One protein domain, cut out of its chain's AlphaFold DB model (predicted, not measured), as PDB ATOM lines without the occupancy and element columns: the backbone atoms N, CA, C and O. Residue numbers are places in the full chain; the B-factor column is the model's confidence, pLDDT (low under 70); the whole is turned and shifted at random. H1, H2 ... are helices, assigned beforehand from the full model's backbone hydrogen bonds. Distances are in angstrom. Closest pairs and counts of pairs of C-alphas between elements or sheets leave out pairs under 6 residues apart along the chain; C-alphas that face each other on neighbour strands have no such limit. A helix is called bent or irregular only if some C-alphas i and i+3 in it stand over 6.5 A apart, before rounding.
ATOM      1  N   GLU A  14     -46.318  35.890 -13.105       51.22
ATOM      2  CA  GLU A  14     -46.306  34.433 -13.042       51.22
ATOM      3  C   GLU A  14     -45.501  33.918 -11.838       51.22
ATOM      4  O   GLU A  14     -45.869  32.909 -11.235       51.22
ATOM      5  N   THR A  15     -44.436  34.626 -11.460       55.81
ATOM      6  CA  THR A  15     -43.613  34.324 -10.281       55.81
ATOM      7  C   THR A  15     -44.392  34.613  -9.000       55.81
ATOM      8  O   THR A  15     -44.493  33.761  -8.119       55.81
ATOM      9  N   ILE A  16     -45.076  35.758  -8.949       67.25
ATOM     10  CA  ILE A  16     -45.964  36.130  -7.841       67.25
ATOM     11  C   ILE A  16     -47.115  35.117  -7.683       67.25
ATOM     12  O   ILE A  16     -47.464  34.726  -6.567       67.25
ATOM     13  N   ALA A  17     -47.681  34.621  -8.790       66.56
ATOM     14  CA  ALA A  17     -48.702  33.571  -8.762       66.56
ATOM     15  C   ALA A  17     -48.177  32.222  -8.226       66.56
ATOM     16  O   ALA A  17     -48.955  31.407  -7.720       66.56
ATOM     17  N   CYS A  18     -46.871  31.961  -8.325       63.09
ATOM     18  CA  CYS A  18     -46.249  30.803  -7.683       63.09
ATOM     19  C   CYS A  18     -46.135  31.008  -6.167       63.09
ATOM     20  O   CYS A  18     -46.441  30.081  -5.423       63.09
ATOM     21  N   TYR A  19     -45.806  32.217  -5.703       75.81
ATOM     22  CA  TYR A  19     -45.717  32.525  -4.269       75.81
ATOM     23  C   TYR A  19     -47.064  32.438  -3.569       75.81
ATOM     24  O   TYR A  19     -47.148  31.865  -2.491       75.81
ATOM     25  N   ARG A  20     -48.143  32.913  -4.205       76.44
ATOM     26  CA  ARG A  20     -49.505  32.762  -3.660       76.44
ATOM     27  C   ARG A  20     -49.868  31.306  -3.381       76.44
ATOM     28  O   ARG A  20     -50.549  31.032  -2.401       76.44
ATOM     29  N   ARG A  21     -49.389  30.389  -4.227       74.69
ATOM     30  CA  ARG A  21     -49.646  28.944  -4.146       74.69
ATOM     31  C   ARG A  21     -48.583  28.179  -3.354       74.69
ATOM     32  O   ARG A  21     -48.610  26.949  -3.361       74.69
ATOM     33  N   ALA A  22     -47.638  28.866  -2.709       71.44
ATOM     34  CA  ALA A  22     -46.660  28.193  -1.869       71.44
ATOM     35  C   ALA A  22     -47.382  27.466  -0.713       71.44
ATOM     36  O   ALA A  22     -48.339  28.015  -0.159       71.44
ATOM     37  N   PRO A  23     -46.974  26.235  -0.350       79.38
ATOM     38  CA  PRO A  23     -47.660  25.476   0.691       79.38
ATOM     39  C   PRO A  23     -47.667  26.230   2.027       79.38
ATOM     40  O   PRO A  23     -46.609  26.551   2.569       79.38
ATOM     41  N   LEU A  24     -48.856  26.472   2.587       81.44
ATOM     42  CA  LEU A  24     -49.019  27.265   3.813       81.44
ATOM     43  C   LEU A  24     -48.296  26.659   5.012       81.44
ATOM     44  O   LEU A  24     -47.705  27.389   5.792       81.44
ATOM     45  N   ALA A  25     -48.264  25.331   5.122       77.81
ATOM     46  CA  ALA A  25     -47.510  24.646   6.171       77.81
ATOM     47  C   ALA A  25     -45.998  24.940   6.109       77.81
ATOM     48  O   ALA A  25     -45.320  24.925   7.132       77.81
ATOM     49  N   THR A  26     -45.457  25.214   4.919       68.38
ATOM     50  CA  THR A  26     -44.047  25.584   4.740       68.38
ATOM     51  C   THR A  26     -43.806  27.023   5.175       68.38
ATOM     52  O   THR A  26     -42.854  27.299   5.896       68.38
ATOM     53  N   VAL A  27     -44.692  27.933   4.774       78.19
ATOM     54  CA  VAL A  27     -44.607  29.350   5.145       78.19
ATOM     55  C   VAL A  27     -44.857  29.551   6.641       78.19
ATOM     56  O   VAL A  27     -44.160  30.340   7.265       78.19
ATOM     57  N   ALA A  28     -45.747  28.758   7.241       81.44
ATOM     58  CA  ALA A  28     -45.954  28.684   8.684       81.44
ATOM     59  C   ALA A  28     -44.648  28.427   9.433       81.44
ATOM     60  O   ALA A  28     -44.289  29.189  10.322       81.44
ATOM     61  N   LYS A  29     -43.892  27.408   9.011       77.81
ATOM     62  CA  LYS A  29     -42.603  27.070   9.622       77.81
ATOM     63  C   LYS A  29     -41.556  28.169   9.447       77.81
ATOM     64  O   LYS A  29     -40.802  28.413  10.377       77.81
ATOM     65  N   LEU A  30     -41.513  28.838   8.289       74.31
ATOM     66  CA  LEU A  30     -40.599  29.973   8.060       74.31
ATOM     67  C   LEU A  30     -40.880  31.155   8.991       74.31
ATOM     68  O   LEU A  30     -39.979  31.927   9.298       74.31
ATOM     69  N   LEU A  31     -42.131  31.295   9.414       79.38
ATOM     70  CA  LEU A  31     -42.595  32.348  10.307       79.38
ATOM     71  C   LEU A  31     -42.648  31.892  11.772       79.38
ATOM     72  O   LEU A  31     -43.189  32.616  12.599       79.38
ATOM     73  N   ASP A  32     -42.138  30.691  12.070       76.44
ATOM     74  CA  ASP A  32     -42.227  30.031  13.379       76.44
ATOM     75  C   ASP A  32     -43.664  29.975  13.945       76.44
ATOM     76  O   ASP A  32     -43.925  30.111  15.139       76.44
ATOM     77  N   TYR A  33     -44.637  29.787  13.052       82.38
ATOM     78  CA  TYR A  33     -46.054  29.716  13.378       82.38
ATOM     79  C   TYR A  33     -46.529  28.265  13.485       82.38
ATOM     80  O   TYR A  33     -46.500  27.509  12.511       82.38
ATOM     81  N   HIS A  34     -47.047  27.903  14.661       82.38
ATOM     82  CA  HIS A  34     -47.506  26.543  14.992       82.38
ATOM     83  C   HIS A  34     -49.035  26.417  15.116       82.38
ATOM     84  O   HIS A  34     -49.544  25.375  15.522       82.38
ATOM     85  N   GLY A  35     -49.781  27.477  14.792       80.38
ATOM     86  CA  GLY A  35     -51.243  27.489  14.877       80.38
ATOM     87  C   GLY A  35     -51.948  26.866  13.659       80.38
ATOM     88  O   GLY A  35     -51.310  26.512  12.663       80.38
ATOM     89  N   PRO A  36     -53.286  26.734  13.709       78.75
ATOM     90  CA  PRO A  36     -54.067  26.203  12.597       78.75
ATOM     91  C   PRO A  36     -53.997  27.127  11.373       78.75
ATOM     92  O   PRO A  36     -54.067  28.350  11.478       78.75
ATOM     93  N   SER A  37     -53.882  26.536  10.185       78.06
ATOM     94  CA  SER A  37     -53.848  27.303   8.939       78.06
ATOM     95  C   SER A  37     -55.242  27.833   8.589       78.06
ATOM     96  O   SER A  37     -56.176  27.050   8.440       78.06
ATOM     97  N   ARG A  38     -55.374  29.160   8.446       88.12
ATOM     98  CA  ARG A  38     -56.628  29.847   8.065       88.12
ATOM     99  C   ARG A  38     -56.540  30.663   6.771       88.12
ATOM    100  O   ARG A  38     -57.538  31.214   6.315       88.12
ATOM    101  N   TRP A  39     -55.345  30.780   6.198       89.81
ATOM    102  CA  TRP A  39     -55.103  31.564   4.987       89.81
ATOM    103  C   TRP A  39     -55.402  30.745   3.737       89.81
ATOM    104  O   TRP A  39     -55.338  29.521   3.755       89.81
ATOM    105  N   HIS A  40     -55.709  31.429   2.637       79.31
ATOM    106  CA  HIS A  40     -55.902  30.791   1.331       79.31
ATOM    107  C   HIS A  40     -54.622  30.835   0.483       79.31
ATOM    108  O   HIS A  40     -54.456  30.029  -0.431       79.31
ATOM    109  N   GLY A  41     -53.707  31.760   0.795       85.00
ATOM    110  CA  GLY A  41     -52.460  31.958   0.072       85.00
ATOM    111  C   GLY A  41     -51.307  32.373   0.980       85.00
ATOM    112  O   GLY A  41     -51.485  32.991   2.028       85.00
ATOM    113  N   ALA A  42     -50.098  32.009   0.565       85.62
ATOM    114  CA  ALA A  42     -48.885  32.207   1.355       85.62
ATOM    115  C   ALA A  42     -48.474  33.680   1.510       85.62
ATOM    116  O   ALA A  42     -47.881  34.035   2.522       85.62
ATOM    117  N   ILE A  43     -48.813  34.544   0.545       86.75
ATOM    118  CA  ILE A  43     -48.563  35.989   0.665       86.75
ATOM    119  C   ILE A  43     -49.392  36.571   1.814       86.75
ATOM    120  O   ILE A  43     -48.839  37.264   2.662       86.75
ATOM    121  N   ASP A  44     -50.684  36.238   1.871       89.06
ATOM    122  CA  ASP A  44     -51.601  36.747   2.898       89.06
ATOM    123  C   ASP A  44     -51.149  36.313   4.298       89.06
ATOM    124  O   ASP A  44     -51.164  37.100   5.241       89.06
ATOM    125  N   MET A  45     -50.654  35.077   4.405       90.81
ATOM    126  CA  MET A  45     -50.082  34.546   5.636       90.81
ATOM    127  C   MET A  45     -48.858  35.343   6.115       90.81
ATOM    128  O   MET A  45     -48.770  35.669   7.298       90.81
ATOM    129  N   VAL A  46     -47.922  35.669   5.218       88.50
ATOM    130  CA  VAL A  46     -46.726  36.459   5.567       88.50
ATOM    131  C   VAL A  46     -47.103  37.884   5.949       88.50
ATOM    132  O   VAL A  46     -46.602  38.383   6.952       88.50
ATOM    133  N   MET A  47     -47.988  38.523   5.178       88.38
ATOM    134  CA  MET A  47     -48.445  39.886   5.458       88.38
ATOM    135  C   MET A  47     -49.047  39.996   6.858       88.38
ATOM    136  O   MET A  47     -48.712  40.921   7.594       88.38
ATOM    137  N   GLU A  48     -49.900  39.043   7.239       86.69
ATOM    138  CA  GLU A  48     -50.574  39.071   8.534       86.69
ATOM    139  C   GLU A  48     -49.627  38.734   9.692       86.69
ATOM    140  O   GLU A  48     -49.572  39.473  10.670       86.69
ATOM    141  N   LEU A  49     -48.843  37.657   9.584       83.94
ATOM    142  CA  LEU A  49     -47.975  37.216  10.680       83.94
ATOM    143  C   LEU A  49     -46.749  38.113  10.892       83.94
ATOM    144  O   LEU A  49     -46.233  38.174  12.004       83.94
ATOM    145  N   ARG A  50     -46.280  38.816   9.853       80.75
ATOM    146  CA  ARG A  50     -45.174  39.783   9.963       80.75
ATOM    147  C   ARG A  50     -45.629  41.236  10.052       80.75
ATOM    148  O   ARG A  50     -44.771  42.106  10.165       80.75
ATOM    149  N   ALA A  51     -46.934  41.500   9.967       82.00
ATOM    150  CA  ALA A  51     -47.498  42.847   9.881       82.00
ATOM    151  C   ALA A  51     -46.789  43.723   8.824       82.00
ATOM    152  O   ALA A  51     -46.414  44.864   9.092       82.00
ATOM    153  N   CYS A  52     -46.568  43.174   7.624       68.56
ATOM    154  CA  CYS A  52     -45.804  43.830   6.560       68.56
ATOM    155  C   CYS A  52     -46.650  44.071   5.295       68.56
ATOM    156  O   CYS A  52     -47.607  43.333   5.029       68.56
ATOM    157  N   PRO A  53     -46.311  45.081   4.473       73.38
ATOM    158  CA  PRO A  53     -47.016  45.333   3.223       73.38
ATOM    159  C   PRO A  53     -46.765  44.223   2.190       73.38
ATOM    160  O   PRO A  53     -45.807  43.451   2.270       73.38
ATOM    161  N   TYR A  54     -47.631  44.164   1.176       81.62
ATOM    162  CA  TYR A  54     -47.623  43.134   0.128       81.62
ATOM    163  C   TYR A  54     -46.258  42.946  -0.547       81.62
ATOM    164  O   TYR A  54     -45.828  41.818  -0.784       81.62
ATOM    165  N   HIS A  55     -45.577  44.050  -0.857       76.75
ATOM    166  CA  HIS A  55     -44.270  44.022  -1.508       76.75
ATOM    167  C   HIS A  55     -43.221  43.302  -0.648       76.75
ATOM    168  O   HIS A  55     -42.476  42.460  -1.152       76.75
ATOM    169  N   ASP A  56     -43.217  43.563   0.655       67.19
ATOM    170  CA  ASP A  56     -42.259  42.976   1.590       67.19
ATOM    171  C   ASP A  56     -42.568  41.499   1.837       67.19
ATOM    172  O   ASP A  56     -41.656  40.686   1.956       67.19
ATOM    173  N   ALA A  57     -43.848  41.115   1.809       78.06
ATOM    174  CA  ALA A  57     -44.253  39.714   1.863       78.06
ATOM    175  C   ALA A  57     -43.812  38.928   0.616       78.06
ATOM    176  O   ALA A  57     -43.322  37.804   0.721       78.06
ATOM    177  N   VAL A  58     -43.953  39.521  -0.574       78.31
ATOM    178  CA  VAL A  58     -43.473  38.936  -1.838       78.31
ATOM    179  C   VAL A  58     -41.951  38.817  -1.847       78.31
ATOM    180  O   VAL A  58     -41.432  37.784  -2.265       78.31
ATOM    181  N   THR A  59     -41.253  39.847  -1.371       73.12
ATOM    182  CA  THR A  59     -39.787  39.879  -1.270       73.12
ATOM    183  C   THR A  59     -39.290  38.823  -0.289       73.12
ATOM    184  O   THR A  59     -38.461  37.998  -0.658       73.12
ATOM    185  N   PHE A  60     -39.900  38.732   0.895       75.06
ATOM    186  CA  PHE A  60     -39.607  37.689   1.876       75.06
ATOM    187  C   PHE A  60     -39.762  36.288   1.278       75.06
ATOM    188  O   PHE A  60     -38.855  35.468   1.379       75.06
ATOM    189  N   LEU A  61     -40.880  36.013   0.599       78.00
ATOM    190  CA  LEU A  61     -41.091  34.716  -0.050       78.00
ATOM    191  C   LEU A  61     -40.089  34.469  -1.181       78.00
ATOM    192  O   LEU A  61     -39.659  33.336  -1.361       78.00
ATOM    193  N   HIS A  62     -39.699  35.495  -1.934       71.62
ATOM    194  CA  HIS A  62     -38.688  35.359  -2.978       71.62
ATOM    195  C   HIS A  62     -37.321  34.982  -2.397       71.62
ATOM    196  O   HIS A  62     -36.729  33.987  -2.814       71.62
ATOM    197  N   GLU A  63     -36.865  35.732  -1.398       65.31
ATOM    198  CA  GLU A  63     -35.581  35.531  -0.729       65.31
ATOM    199  C   GLU A  63     -35.515  34.168  -0.033       65.31
ATOM    200  O   GLU A  63     -34.532  33.444  -0.176       65.31
ATOM    201  N   HIS A  64     -36.590  33.788   0.662       68.62
ATOM    202  CA  HIS A  64     -36.593  32.630   1.558       68.62
ATOM    203  C   HIS A  64     -37.083  31.336   0.893       68.62
ATOM    204  O   HIS A  64     -36.848  30.258   1.437       68.62
ATOM    205  N   LEU A  65     -37.745  31.400  -0.272       63.94
ATOM    206  CA  LEU A  65     -38.150  30.204  -1.028       63.94
ATOM    207  C   LEU A  65     -37.307  29.942  -2.281       63.94
ATOM    208  O   LEU A  65     -37.297  28.800  -2.742       63.94
ATOM    209  N   PHE A  66     -36.636  30.951  -2.849       55.03
ATOM    210  CA  PHE A  66     -35.945  30.817  -4.141       55.03
ATOM    211  C   PHE A  66     -34.486  31.293  -4.154       55.03
ATOM    212  O   PHE A  66     -33.825  31.095  -5.168       55.03
ATOM    213  N   GLY A  67     -33.967  31.829  -3.045       47.97
ATOM    214  CA  GLY A  67     -32.570  32.240  -2.921       47.97
ATOM    215  C   GLY A  67     -32.286  33.543  -3.663       47.97
ATOM    216  O   GLY A  67     -32.057  33.557  -4.871       47.97
TER     217      GLY A  67
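Overview. This is residues 14 to 67 of the 398 residues of the protein "RepB_primase domain-containing protein" of Magnetospirillum kuznetsovii (UniProt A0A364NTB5). Four short helices sit crosswise in a small cluster gathered round H3: H2 and H3 open as a V from their first residues, H4 crosses H3, and the last residues of H1 meet the beginning of H3 and the side of H4. The long link of residues 31 to 41 makes a wide loop from H2 back to H3, at the end of the longest axis away from Glu 14, where H1 begins. The printed part has 54 residues with four named helices in the order H1, H2, H3, H4 and no named strand, and its class is all helix. It is compact, with a radius of gyration of the C-alphas of 9.9 A, and rounded, spanning 28 by 19 by 19 A.

Along the chain. H1 is residues 14 to 20, 10.1 A from first to last C-alpha, and begins with C-alpha 14 at (-46.306, 34.433, -13.042). H2 is residues 24 to 30, 9.8 A long. H3 is residues 42 to 50, 12.1 A long, with C-alpha 42 at (-48.885, 32.207, 1.355). H4, the longest helix, is residues 54 to 66, 17.5 A long, and ends with C-alpha 66 at (-35.945, 30.817, -4.141). No helix is bent or irregular.

Arrangement. H3 is the hub and touches H1, H2 and H4; the packing of the helices is mostly crossed. H1 and H3 touch, with C-alphas of Arg 20 and Ala 42 closest at 5.1 A, and run the same way at a steep tilt of 54 degrees. H2 and H3 touch, closest at the C-alphas of Leu 24 and Ala 42, 5.5 A apart, and run the same way at a steep tilt of 40 degrees. H3 and H4 touch, closest at the C-alphas of Val 46 and Ala 57, 5.5 A apart; they run opposite ways at a steep tilt of 69.6 degrees, only just short of about perpendicular. H4 touches H1 with residues 58 to 62 alone, about perpendicular at 85 degrees, the C-alphas of Tyr 19 and Leu 61 being closest at 6.6 A. H2 and H4 are near each other, and H1 and H2 are apart. In H1, H2, H3 and H4 every O i to N i+4 pair is within hydrogen-bond range.

Size, cuts and confidence. The two C-alphas farthest apart are those of Glu 14 and Gly 35, at 29.2 A. The printed part has no cut. The links H1 to H2 and H3 to H4 are tight, with 3 residues each, and the link H2 to H3 is long, with 11 residues. The mean pLDDT of the printed part is 76.0; residues 14 to 18, 26, 52, 56 and 63 to 67 are under 70.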